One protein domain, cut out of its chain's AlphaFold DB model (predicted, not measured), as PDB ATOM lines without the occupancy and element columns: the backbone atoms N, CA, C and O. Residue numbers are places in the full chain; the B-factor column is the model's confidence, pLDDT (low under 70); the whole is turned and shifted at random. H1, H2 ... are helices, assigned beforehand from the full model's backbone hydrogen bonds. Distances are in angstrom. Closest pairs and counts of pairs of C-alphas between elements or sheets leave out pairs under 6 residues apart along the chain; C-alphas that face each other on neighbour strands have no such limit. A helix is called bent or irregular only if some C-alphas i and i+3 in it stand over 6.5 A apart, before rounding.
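AT A GLANCE: This is residues 30 to 102 of the 337 residues of an uncharacterized protein of Lipomyces starkeyi NRRL Y-11557 (UniProt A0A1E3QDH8). The domain is a flat, hollow frame of helices joined end to end, with the bent H3 as one side, H4 and H2 running from its two ends toward the opposite side, and little H5 between the far end of H4 and the beginning of H2. H1 bridges the frame between H4 and H2, and the middle between H1 and H3 is empty. The printed part has 73 residues with five named helices, in the order H1, H2, H3, H4, H5, and no named strand; the class is all helix. The whole is loose, with a radius of gyration of the C-alphas of 15.4 A, and the C-alphas span 41 by 34 by 8 A.

IN THESE COORDINATES: The longest helix by residues is H3, residues 51 to 74. By its hydrogen bonds it was assigned as one helix, but it is bent: C-alphas 59 and 62 are 6.9 A apart, where about 5 A is the distance in a regular helix. Its arm H3a, residues 51 to 59, is 12.3 A from first to last C-alpha, and its arm H3b, residues 62 to 74, is 18.5 A; residues 60 and 61 belong to neither. C-alpha 62 is at (27.994, -58.150, 44.691). H4, residues 76 to 96, is 30.0 A long and ends with C-alpha 96 at (59.243, -33.604, 53.986). H2, residues 38 to 49, is 15.9 A long. H1, residues 30 to 35, begins with C-alpha 30 at (43.700, -40.758, 52.224) and is 8.6 A long. H5, residues 99 to 102, is 5.2 A long.

HOW THE PARTS SIT: The arms H3a and H3b stand at a steep tilt of 64 degrees, and neither touches another helix. H3b and H4 are close but not clearly touching, with the C-alphas of Val 72 and Leu 79 closest at 7.8 A, and their lines are about perpendicular at 89 degrees. H3a and H2 are close but not clearly touching, the closest C-alphas being those of Thr 48 and Lys 54 at 6.2 A; they are about perpendicular at 76 degrees. H4, with residues 83 to 90 alone, touches H1; the closest C-alphas are those of Phe 30 and Asp 87, 4.3 A apart. H1 and H4 run the same way at a steep tilt of 48 degrees. H1 and H2 are close but not clearly touching, with the C-alphas of Arg 35 and Asp 41 at 5.0 A, and are about perpendicular at 85 degrees. H5 and H2 only just touch, with 3 pairs of C-alphas within 8 A; H2 does so with residue 38 alone, and the closest C-alphas are those of Pro 38 and Arg 101, 6.6 A apart. H4 and H5 are close but not clearly touching, with the C-alphas of Asp 94 and Leu 100 at 7.1 A. Among the pairs that are apart are H2 and H4, and H1 and H3b. In H1, H2, H3a and H4 every O i to N i+4 pair is within hydrogen-bond range; in H3b 6 of 9 are, and H5 is too short for such a pair.

THE WHOLE: The two C-alphas farthest apart are those of Pro 62 and Tyr 96, at 40.8 A. Two stretches stand free: residues 49 to 56, of which 51 to 56 belong to H3, and residues 58 to 79, of which 58 to 74 belong to H3 and 76 to 79 to H4. The body without them has 43 residues and spans 27 by 27 by 8 A. The printed part has no cut, and its four links between helices are tight. The mean pLDDT of the printed part is 83.8, and residues 47 and 52 are under 70.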
ATOM      1  N   PHE A  30      42.428 -40.050  52.132       92.69
ATOM      2  CA  PHE A  30      43.700 -40.758  52.224       92.69
ATOM      3  C   PHE A  30      43.991 -41.587  50.968       92.69
ATOM      4  O   PHE A  30      45.097 -41.525  50.442       92.69
ATOM      5  N   VAL A  31      43.018 -42.356  50.465       91.56
ATOM      6  CA  VAL A  31      43.207 -43.169  49.250       91.56
ATOM      7  C   VAL A  31      43.407 -42.283  48.022       91.56
ATOM      8  O   VAL A  31      44.255 -42.595  47.188       91.56
ATOM      9  N   ALA A  32      42.661 -41.182  47.911       94.56
ATOM     10  CA  ALA A  32      42.832 -40.212  46.833       94.56
ATOM     11  C   ALA A  32      44.231 -39.574  46.872       94.56
ATOM     12  O   ALA A  32      44.920 -39.538  45.855       94.56
ATOM     13  N   HIS A  33      44.689 -39.166  48.056       94.12
ATOM     14  CA  HIS A  33      46.025 -38.626  48.272       94.12
ATOM     15  C   HIS A  33      47.106 -39.662  47.950       94.12
ATOM     16  O   HIS A  33      48.040 -39.377  47.211       94.12
ATOM     17  N   LEU A  34      46.955 -40.906  48.403       90.06
ATOM     18  CA  LEU A  34      47.908 -41.974  48.104       90.06
ATOM     19  C   LEU A  34      48.017 -42.244  46.593       90.06
ATOM     20  O   LEU A  34      49.109 -42.496  46.092       90.06
ATOM     21  N   ARG A  35      46.898 -42.160  45.861       93.44
ATOM     22  CA  ARG A  35      46.871 -42.267  44.394       93.44
ATOM     23  C   ARG A  35      47.428 -41.040  43.674       93.44
ATOM     24  O   ARG A  35      47.688 -41.139  42.486       93.44
ATOM     25  N   SER A  36      47.657 -39.918  44.354       93.75
ATOM     26  CA  SER A  36      48.344 -38.777  43.731       93.75
ATOM     27  C   SER A  36      49.826 -39.056  43.447       93.75
ATOM     28  O   SER A  36      50.436 -38.353  42.647       93.75
ATOM     29  N   TYR A  37      50.410 -40.097  44.057       89.19
ATOM     30  CA  TYR A  37      51.778 -40.518  43.770       89.19
ATOM     31  C   TYR A  37      51.844 -41.312  42.456       89.19
ATOM     32  O   TYR A  37      51.235 -42.387  42.380       89.19
ATOM     33  N   PRO A  38      52.643 -40.884  41.457       88.38
ATOM     34  CA  PRO A  38      52.693 -41.528  40.142       88.38
ATOM     35  C   PRO A  38      53.000 -43.030  40.190       88.38
ATOM     36  O   PRO A  38      52.434 -43.810  39.429       88.38
ATOM     37  N   ILE A  39      53.862 -43.467  41.115       77.12
ATOM     38  CA  ILE A  39      54.210 -44.888  41.284       77.12
ATOM     39  C   ILE A  39      53.013 -45.701  41.791       77.12
ATOM     40  O   ILE A  39      52.785 -46.828  41.338       77.12
ATOM     41  N   VAL A  40      52.252 -45.148  42.740       83.31
ATOM     42  CA  VAL A  40      51.065 -45.817  43.284       83.31
ATOM     43  C   VAL A  40      49.994 -45.893  42.209       83.31
ATOM     44  O   VAL A  40      49.452 -46.975  41.985       83.31
ATOM     45  N   ASP A  41      49.731 -44.785  41.516       86.88
ATOM     46  CA  ASP A  41      48.741 -44.753  40.445       86.88
ATOM     47  C   ASP A  41      49.097 -45.722  39.317       86.88
ATOM     48  O   ASP A  41      48.290 -46.582  38.976       86.88
ATOM     49  N   ALA A  42      50.341 -45.697  38.826       76.44
ATOM     50  CA  ALA A  42      50.808 -46.628  37.802       76.44
ATOM     51  C   ALA A  42      50.654 -48.089  38.244       76.44
ATOM     52  O   ALA A  42      50.241 -48.939  37.457       76.44
ATOM     53  N   THR A  43      50.931 -48.396  39.515       73.31
ATOM     54  CA  THR A  43      50.775 -49.752  40.062       73.31
ATOM     55  C   THR A  43      49.309 -50.169  40.135       73.31
ATOM     56  O   THR A  43      48.970 -51.294  39.759       73.31
ATOM     57  N   VAL A  44      48.428 -49.288  40.610       77.81
ATOM     58  CA  VAL A  44      46.986 -49.550  40.696       77.81
ATOM     59  C   VAL A  44      46.394 -49.692  39.297       77.81
ATOM     60  O   VAL A  44      45.696 -50.670  39.034       77.81
ATOM     61  N   SER A  45      46.716 -48.782  38.384       80.38
ATOM     62  CA  SER A  45      46.293 -48.805  36.982       80.38
ATOM     63  C   SER A  45      46.785 -50.064  36.272       80.38
ATOM     64  O   SER A  45      45.990 -50.778  35.662       80.38
ATOM     65  N   TYR A  46      48.058 -50.434  36.441       79.69
ATOM     66  CA  TYR A  46      48.597 -51.684  35.909       79.69
ATOM     67  C   TYR A  46      47.861 -52.902  36.481       79.69
ATOM     68  O   TYR A  46      47.357 -53.734  35.729       79.69
ATOM     69  N   THR A  47      47.723 -52.991  37.804       65.00
ATOM     70  CA  THR A  47      47.090 -54.147  38.462       65.00
ATOM     71  C   THR A  47      45.623 -54.286  38.065       65.00
ATOM     72  O   THR A  47      45.160 -55.387  37.783       65.00
ATOM     73  N   THR A  48      44.887 -53.177  37.991       81.00
ATOM     74  CA  THR A  48      43.476 -53.168  37.574       81.00
ATOM     75  C   THR A  48      43.291 -53.344  36.069       81.00
ATOM     76  O   THR A  48      42.206 -53.731  35.644       81.00
ATOM     77  N   SER A  49      44.327 -53.131  35.249       83.69
ATOM     78  CA  SER A  49      44.278 -53.426  33.813       83.69
ATOM     79  C   SER A  49      44.249 -54.930  33.513       83.69
ATOM     80  O   SER A  49      43.665 -55.333  32.503       83.69
ATOM     81  N   LEU A  50      44.796 -55.755  34.417       79.06
ATOM     82  CA  LEU A  50      44.898 -57.202  34.249       79.06
ATOM     83  C   LEU A  50      43.501 -57.855  34.162       79.06
ATOM     84  O   LEU A  50      42.696 -57.700  35.088       79.06
ATOM     85  N   PRO A  51      43.204 -58.647  33.110       87.50
ATOM     86  CA  PRO A  51      41.886 -59.264  32.917       87.50
ATOM     87  C   PRO A  51      41.413 -60.117  34.100       87.50
ATOM     88  O   PRO A  51      40.229 -60.111  34.437       87.50
ATOM     89  N   LEU A  52      42.339 -60.817  34.764       66.12
ATOM     90  CA  LEU A  52      42.028 -61.641  35.931       66.12
ATOM     91  C   LEU A  52      41.556 -60.795  37.118       66.12
ATOM     92  O   LEU A  52      40.581 -61.151  37.773       66.12
ATOM     93  N   VAL A  53      42.205 -59.652  37.360       70.19
ATOM     94  CA  VAL A  53      41.827 -58.721  38.433       70.19
ATOM     95  C   VAL A  53      40.483 -58.077  38.116       70.19
ATOM     96  O   VAL A  53      39.621 -58.023  38.991       70.19
ATOM     97  N   LYS A  54      40.245 -57.682  36.857       83.38
ATOM     98  CA  LYS A  54      38.932 -57.186  36.415       83.38
ATOM     99  C   LYS A  54      37.835 -58.213  36.678       83.38
ATOM    100  O   LYS A  54      36.851 -57.884  37.336       83.38
ATOM    101  N   LYS A  55      38.033 -59.466  36.257       83.56
ATOM    102  CA  LYS A  55      37.063 -60.546  36.475       83.56
ATOM    103  C   LYS A  55      36.839 -60.820  37.964       83.56
ATOM    104  O   LYS A  55      35.694 -60.886  38.395       83.56
ATOM    105  N   ALA A  56      37.906 -60.911  38.759       74.38
ATOM    106  CA  ALA A  56      37.806 -61.122  40.202       74.38
ATOM    107  C   ALA A  56      37.073 -59.969  40.904       74.38
ATOM    108  O   ALA A  56      36.192 -60.216  41.723       74.38
ATOM    109  N   SER A  57      37.378 -58.718  40.549       78.00
ATOM    110  CA  SER A  57      36.707 -57.540  41.109       78.00
ATOM    111  C   SER A  57      35.225 -57.480  40.728       78.00
ATOM    112  O   SER A  57      34.394 -57.183  41.582       78.00
ATOM    113  N   ALA A  58      34.875 -57.847  39.491       88.00
ATOM    114  CA  ALA A  58      33.490 -57.931  39.038       88.00
ATOM    115  C   ALA A  58      32.712 -59.020  39.794       88.00
ATOM    116  O   ALA A  58      31.593 -58.772  40.235       88.00
ATOM    117  N   THR A  59      33.319 -60.189  40.018       87.44
ATOM    118  CA  THR A  59      32.716 -61.268  40.817       87.44
ATOM    119  C   THR A  59      32.598 -60.897  42.296       87.44
ATOM    120  O   THR A  59      31.626 -61.269  42.948       87.44
ATOM    121  N   ALA A  60      33.563 -60.153  42.843       82.69
ATOM    122  CA  ALA A  60      33.555 -59.725  44.239       82.69
ATOM    123  C   ALA A  60      32.575 -58.571  44.507       82.69
ATOM    124  O   ALA A  60      32.074 -58.452  45.624       82.69
ATOM    125  N   LYS A  61      32.272 -57.743  43.498       90.44
ATOM    126  CA  LYS A  61      31.383 -56.580  43.613       90.44
ATOM    127  C   LYS A  61      30.056 -56.864  44.338       90.44
ATOM    128  O   LYS A  61      29.798 -56.165  45.314       90.44
ATOM    129  N   PRO A  62      29.247 -57.883  43.980       91.50
ATOM    130  CA  PRO A  62      27.994 -58.150  44.691       91.50
ATOM    131  C   PRO A  62      28.196 -58.497  46.175       91.50
ATOM    132  O   PRO A  62      27.351 -58.160  47.000       91.50
ATOM    133  N   TYR A  63      29.312 -59.131  46.548       83.56
ATOM    134  CA  TYR A  63      29.620 -59.432  47.952       83.56
ATOM    135  C   TYR A  63      30.045 -58.181  48.720       83.56
ATOM    136  O   TYR A  63      29.632 -57.985  49.862       83.56
ATOM    137  N   VAL A  64      30.843 -57.320  48.089       83.50
ATOM    138  CA  VAL A  64      31.239 -56.031  48.665       83.50
ATOM    139  C   VAL A  64      30.006 -55.153  48.877       83.50
ATOM    140  O   VAL A  64      29.793 -54.665  49.984       83.50
ATOM    141  N   ASP A  65      29.149 -55.031  47.865       85.25
ATOM    142  CA  ASP A  65      27.935 -54.215  47.927       85.25
ATOM    143  C   ASP A  65      26.948 -54.752  48.984       85.25
ATOM    144  O   ASP A  65      26.346 -53.980  49.726       85.25
ATOM    145  N   LYS A  66      26.823 -56.079  49.122       87.62
ATOM    146  CA  LYS A  66      25.881 -56.697  50.069       87.62
ATOM    147  C   LYS A  66      26.366 -56.710  51.521       87.62
ATOM    148  O   LYS A  66      25.558 -56.520  52.426       87.62
ATOM    149  N   TYR A  67      27.647 -56.986  51.763       84.56
ATOM    150  CA  TYR A  67      28.156 -57.256  53.116       84.56
ATOM    151  C   TYR A  67      29.093 -56.172  53.642       84.56
ATOM    152  O   TYR A  67      29.081 -55.877  54.836       84.56
ATOM    153  N   VAL A  68      29.904 -55.571  52.772       79.62
ATOM    154  CA  VAL A  68      30.934 -54.610  53.184       79.62
ATOM    155  C   VAL A  68      30.361 -53.199  53.226       79.62
ATOM    156  O   VAL A  68      30.546 -52.505  54.222       79.62
ATOM    157  N   HIS A  69      29.613 -52.790  52.200       81.81
ATOM    158  CA  HIS A  69      29.034 -51.447  52.103       81.81
ATOM    159  C   HIS A  69      28.194 -51.052  53.336       81.81
ATOM    160  O   HIS A  69      28.505 -50.026  53.945       81.81
ATOM    161  N   PRO A  70      27.227 -51.866  53.806       84.50
ATOM    162  CA  PRO A  70      26.423 -51.512  54.981       84.50
ATOM    163  C   PRO A  70      27.243 -51.421  56.277       84.50
ATOM    164  O   PRO A  70      26.946 -50.617  57.160       84.50
ATOM    165  N   ALA A  71      28.287 -52.247  56.412       75.44
ATOM    166  CA  ALA A  71      29.191 -52.197  57.559       75.44
ATOM    167  C   ALA A  71      30.062 -50.929  57.531       75.44
ATOM    168  O   ALA A  71      30.253 -50.282  58.560       75.44
ATOM    169  N   VAL A  72      30.536 -50.546  56.343       80.19
ATOM    170  CA  VAL A  72      31.305 -49.318  56.112       80.19
ATOM    171  C   VAL A  72      30.457 -48.076  56.383       80.19
ATOM    172  O   VAL A  72      30.948 -47.155  57.027       80.19
ATOM    173  N   GLU A  73      29.185 -48.056  55.982       86.19
ATOM    174  CA  GLU A  73      28.272 -46.941  56.271       86.19
ATOM    175  C   GLU A  73      28.037 -46.759  57.773       86.19
ATOM    176  O   GLU A  73      28.140 -45.645  58.287       86.19
ATOM    177  N   LYS A  74      27.819 -47.852  58.512       84.75
ATOM    178  CA  LYS A  74      27.709 -47.800  59.981       84.75
ATOM    179  C   LYS A  74      29.001 -47.316  60.641       84.75
ATOM    180  O   LYS A  74      28.959 -46.608  61.645       84.75
ATOM    181  N   ALA A  75      30.151 -47.670  60.068       83.25
ATOM    182  CA  ALA A  75      31.465 -47.244  60.536       83.25
ATOM    183  C   ALA A  75      31.913 -45.877  59.979       83.25
ATOM    184  O   ALA A  75      32.981 -45.393  60.363       83.25
ATOM    185  N   ALA A  76      31.115 -45.220  59.127       87.12
ATOM    186  CA  ALA A  76      31.472 -43.983  58.435       87.12
ATOM    187  C   ALA A  76      32.049 -42.876  59.338       87.12
ATOM    188  O   ALA A  76      33.072 -42.300  58.959       87.12
ATOM    189  N   PRO A  77      31.506 -42.568  60.538       87.75
ATOM    190  CA  PRO A  77      32.092 -41.521  61.375       87.75
ATOM    191  C   PRO A  77      33.501 -41.882  61.862       87.75
ATOM    192  O   PRO A  77      34.373 -41.013  61.904       87.75
ATOM    193  N   VAL A  78      33.763 -43.153  62.180       83.88
ATOM    194  CA  VAL A  78      35.092 -43.620  62.605       83.88
ATOM    195  C   VAL A  78      36.044 -43.635  61.413       83.88
ATOM    196  O   VAL A  78      37.135 -43.072  61.495       83.88
ATOM    197  N   LEU A  79      35.601 -44.192  60.285       80.12
ATOM    198  CA  LEU A  79      36.380 -44.244  59.053       80.12
ATOM    199  C   LEU A  79      36.743 -42.845  58.558       80.12
ATOM    200  O   LEU A  79      37.883 -42.637  58.179       80.12
ATOM    201  N   SER A  80      35.849 -41.859  58.668       86.44
ATOM    202  CA  SER A  80      36.150 -40.473  58.284       86.44
ATOM    203  C   SER A  80      37.249 -39.828  59.138       86.44
ATOM    204  O   SER A  80      38.013 -39.003  58.644       86.44
ATOM    205  N   ARG A  81      37.366 -40.200  60.423       86.06
ATOM    206  CA  ARG A  81      38.445 -39.713  61.298       86.06
ATOM    207  C   ARG A  81      39.773 -40.366  60.942       86.06
ATOM    208  O   ARG A  81      40.786 -39.675  60.888       86.06
ATOM    209  N   VAL A  82      39.755 -41.674  60.691       81.94
ATOM    210  CA  VAL A  82      40.940 -42.424  60.250       81.94
ATOM    211  C   VAL A  82      41.412 -41.917  58.890       81.94
ATOM    212  O   VAL A  82      42.601 -41.687  58.707       81.94
ATOM    213  N   ASP A  83      40.479 -41.664  57.979       86.81
ATOM    214  CA  ASP A  83      40.730 -41.122  56.651       86.81
ATOM    215  C   ASP A  83      41.402 -39.745  56.718       86.81
ATOM    216  O   ASP A  83      42.478 -39.555  56.160       86.81
ATOM    217  N   LYS A  84      40.847 -38.815  57.509       90.75
ATOM    218  CA  LYS A  84      41.463 -37.500  57.753       90.75
ATOM    219  C   LYS A  84      42.841 -37.598  58.404       90.75
ATOM    220  O   LYS A  84      43.733 -36.818  58.070       90.75
ATOM    221  N   LEU A  85      43.025 -38.518  59.352       82.88
ATOM    222  CA  LEU A  85      44.316 -38.724  60.011       82.88
ATOM    223  C   LEU A  85      45.362 -39.248  59.019       82.88
ATOM    224  O   LEU A  85      46.493 -38.757  59.007       82.88
ATOM    225  N   GLY A  86      44.979 -40.211  58.180       82.69
ATOM    226  CA  GLY A  86      45.816 -40.730  57.105       82.69
ATOM    227  C   GLY A  86      46.198 -39.631  56.119       82.69
ATOM    228  O   GLY A  86      47.380 -39.431  55.856       82.69
ATOM    229  N   ASP A  87      45.216 -38.871  55.639       92.12
ATOM    230  CA  ASP A  87      45.416 -37.760  54.707       92.12
ATOM    231  C   ASP A  87      46.330 -36.660  55.282       92.12
ATOM    232  O   ASP A  87      47.283 -36.216  54.640       92.12
ATOM    233  N   THR A  88      46.130 -36.290  56.552       88.62
ATOM    234  CA  THR A  88      47.005 -35.340  57.263       88.62
ATOM    235  C   THR A  88      48.434 -35.875  57.385       88.62
ATOM    236  O   THR A  88      49.400 -35.114  57.319       88.62
ATOM    237  N   THR A  89      48.586 -37.185  57.585       82.31
ATOM    238  CA  THR A  89      49.899 -37.831  57.682       82.31
ATOM    239  C   THR A  89      50.609 -37.818  56.332       82.31
ATOM    240  O   THR A  89      51.769 -37.414  56.279       82.31
ATOM    241  N   LEU A  90      49.919 -38.163  55.240       79.62
ATOM    242  CA  LEU A  90      50.468 -38.064  53.883       79.62
ATOM    243  C   LEU A  90      50.832 -36.620  53.526       79.62
ATOM    244  O   LEU A  90      51.936 -36.376  53.061       79.62
ATOM    245  N   SER A  91      49.996 -35.650  53.898       93.44
ATOM    246  CA  SER A  91      50.297 -34.222  53.720       93.44
ATOM    247  C   SER A  91      51.582 -33.788  54.435       93.44
ATOM    248  O   SER A  91      52.278 -32.882  53.980       93.44
ATOM    249  N   LYS A  92      51.916 -34.397  55.581       88.75
ATOM    250  CA  LYS A  92      53.205 -34.157  56.248       88.75
ATOM    251  C   LYS A  92      54.347 -34.813  55.481       88.75
ATOM    252  O   LYS A  92      55.377 -34.174  55.312       88.75
ATOM    253  N   VAL A  93      54.168 -36.050  55.014       80.31
ATOM    254  CA  VAL A  93      55.165 -36.752  54.189       80.31
ATOM    255  C   VAL A  93      55.495 -35.942  52.938       80.31
ATOM    256  O   VAL A  93      56.672 -35.732  52.671       80.31
ATOM    257  N   ASP A  94      54.491 -35.391  52.260       87.31
ATOM    258  CA  ASP A  94      54.670 -34.512  51.102       87.31
ATOM    259  C   ASP A  94      55.537 -33.294  51.400       87.31
ATOM    260  O   ASP A  94      56.405 -32.934  50.607       87.31
ATOM    261  N   LYS A  95      55.343 -32.672  52.568       89.25
ATOM    262  CA  LYS A  95      56.162 -31.532  52.998       89.25
ATOM    263  C   LYS A  95      57.621 -31.917  53.230       89.25
ATOM    264  O   LYS A  95      58.501 -31.098  52.988       89.25
ATOM    265  N   TYR A  96      57.883 -33.131  53.715       79.81
ATOM    266  CA  TYR A  96      59.243 -33.604  53.986       79.81
ATOM    267  C   TYR A  96      59.925 -34.220  52.758       79.81
ATOM    268  O   TYR A  96      61.148 -34.171  52.661       79.81
ATOM    269  N   VAL A  97      59.162 -34.814  51.836       82.19
ATOM    270  CA  VAL A  97      59.676 -35.566  50.681       82.19
ATOM    271  C   VAL A  97      58.845 -35.252  49.426       82.19
ATOM    272  O   VAL A  97      58.157 -36.129  48.897       82.19
ATOM    273  N   PRO A  98      58.918 -34.018  48.890       86.69
ATOM    274  CA  PRO A  98      58.090 -33.596  47.753       86.69
ATOM    275  C   PRO A  98      58.350 -34.414  46.478       86.69
ATOM    276  O   PRO A  98      57.467 -34.534  45.631       86.69
ATOM    277  N   ALA A  99      59.526 -35.044  46.369       76.94
ATOM    278  CA  ALA A  99      59.887 -35.917  45.254       76.94
ATOM    279  C   ALA A  99      58.901 -37.084  45.047       76.94
ATOM    280  O   ALA A  99      58.734 -37.547  43.925       76.94
ATOM    281  N   LEU A 100      58.191 -37.541  46.090       72.69
ATOM    282  CA  LEU A 100      57.205 -38.625  45.959       72.69
ATOM    283  C   LEU A 100      56.036 -38.277  45.026       72.69
ATOM    284  O   LEU A 100      55.431 -39.181  44.447       72.69
ATOM    285  N   ARG A 101      55.744 -36.985  44.842       86.31
ATOM    286  CA  ARG A 101      54.728 -36.516  43.893       86.31
ATOM    287  C   ARG A 101      55.217 -36.474  42.450       86.31
ATOM    288  O   ARG A 101      54.398 -36.527  41.541       86.31
ATOM    289  N   THR A 102      56.525 -36.369  42.230       81.50
ATOM    290  CA  THR A 102      57.100 -36.111  40.900       81.50
ATOM    291  C   THR A 102      57.858 -37.301  40.320       81.50
ATOM    292  O   THR A 102      58.009 -37.378  39.106       81.50
TER     293      THR A 102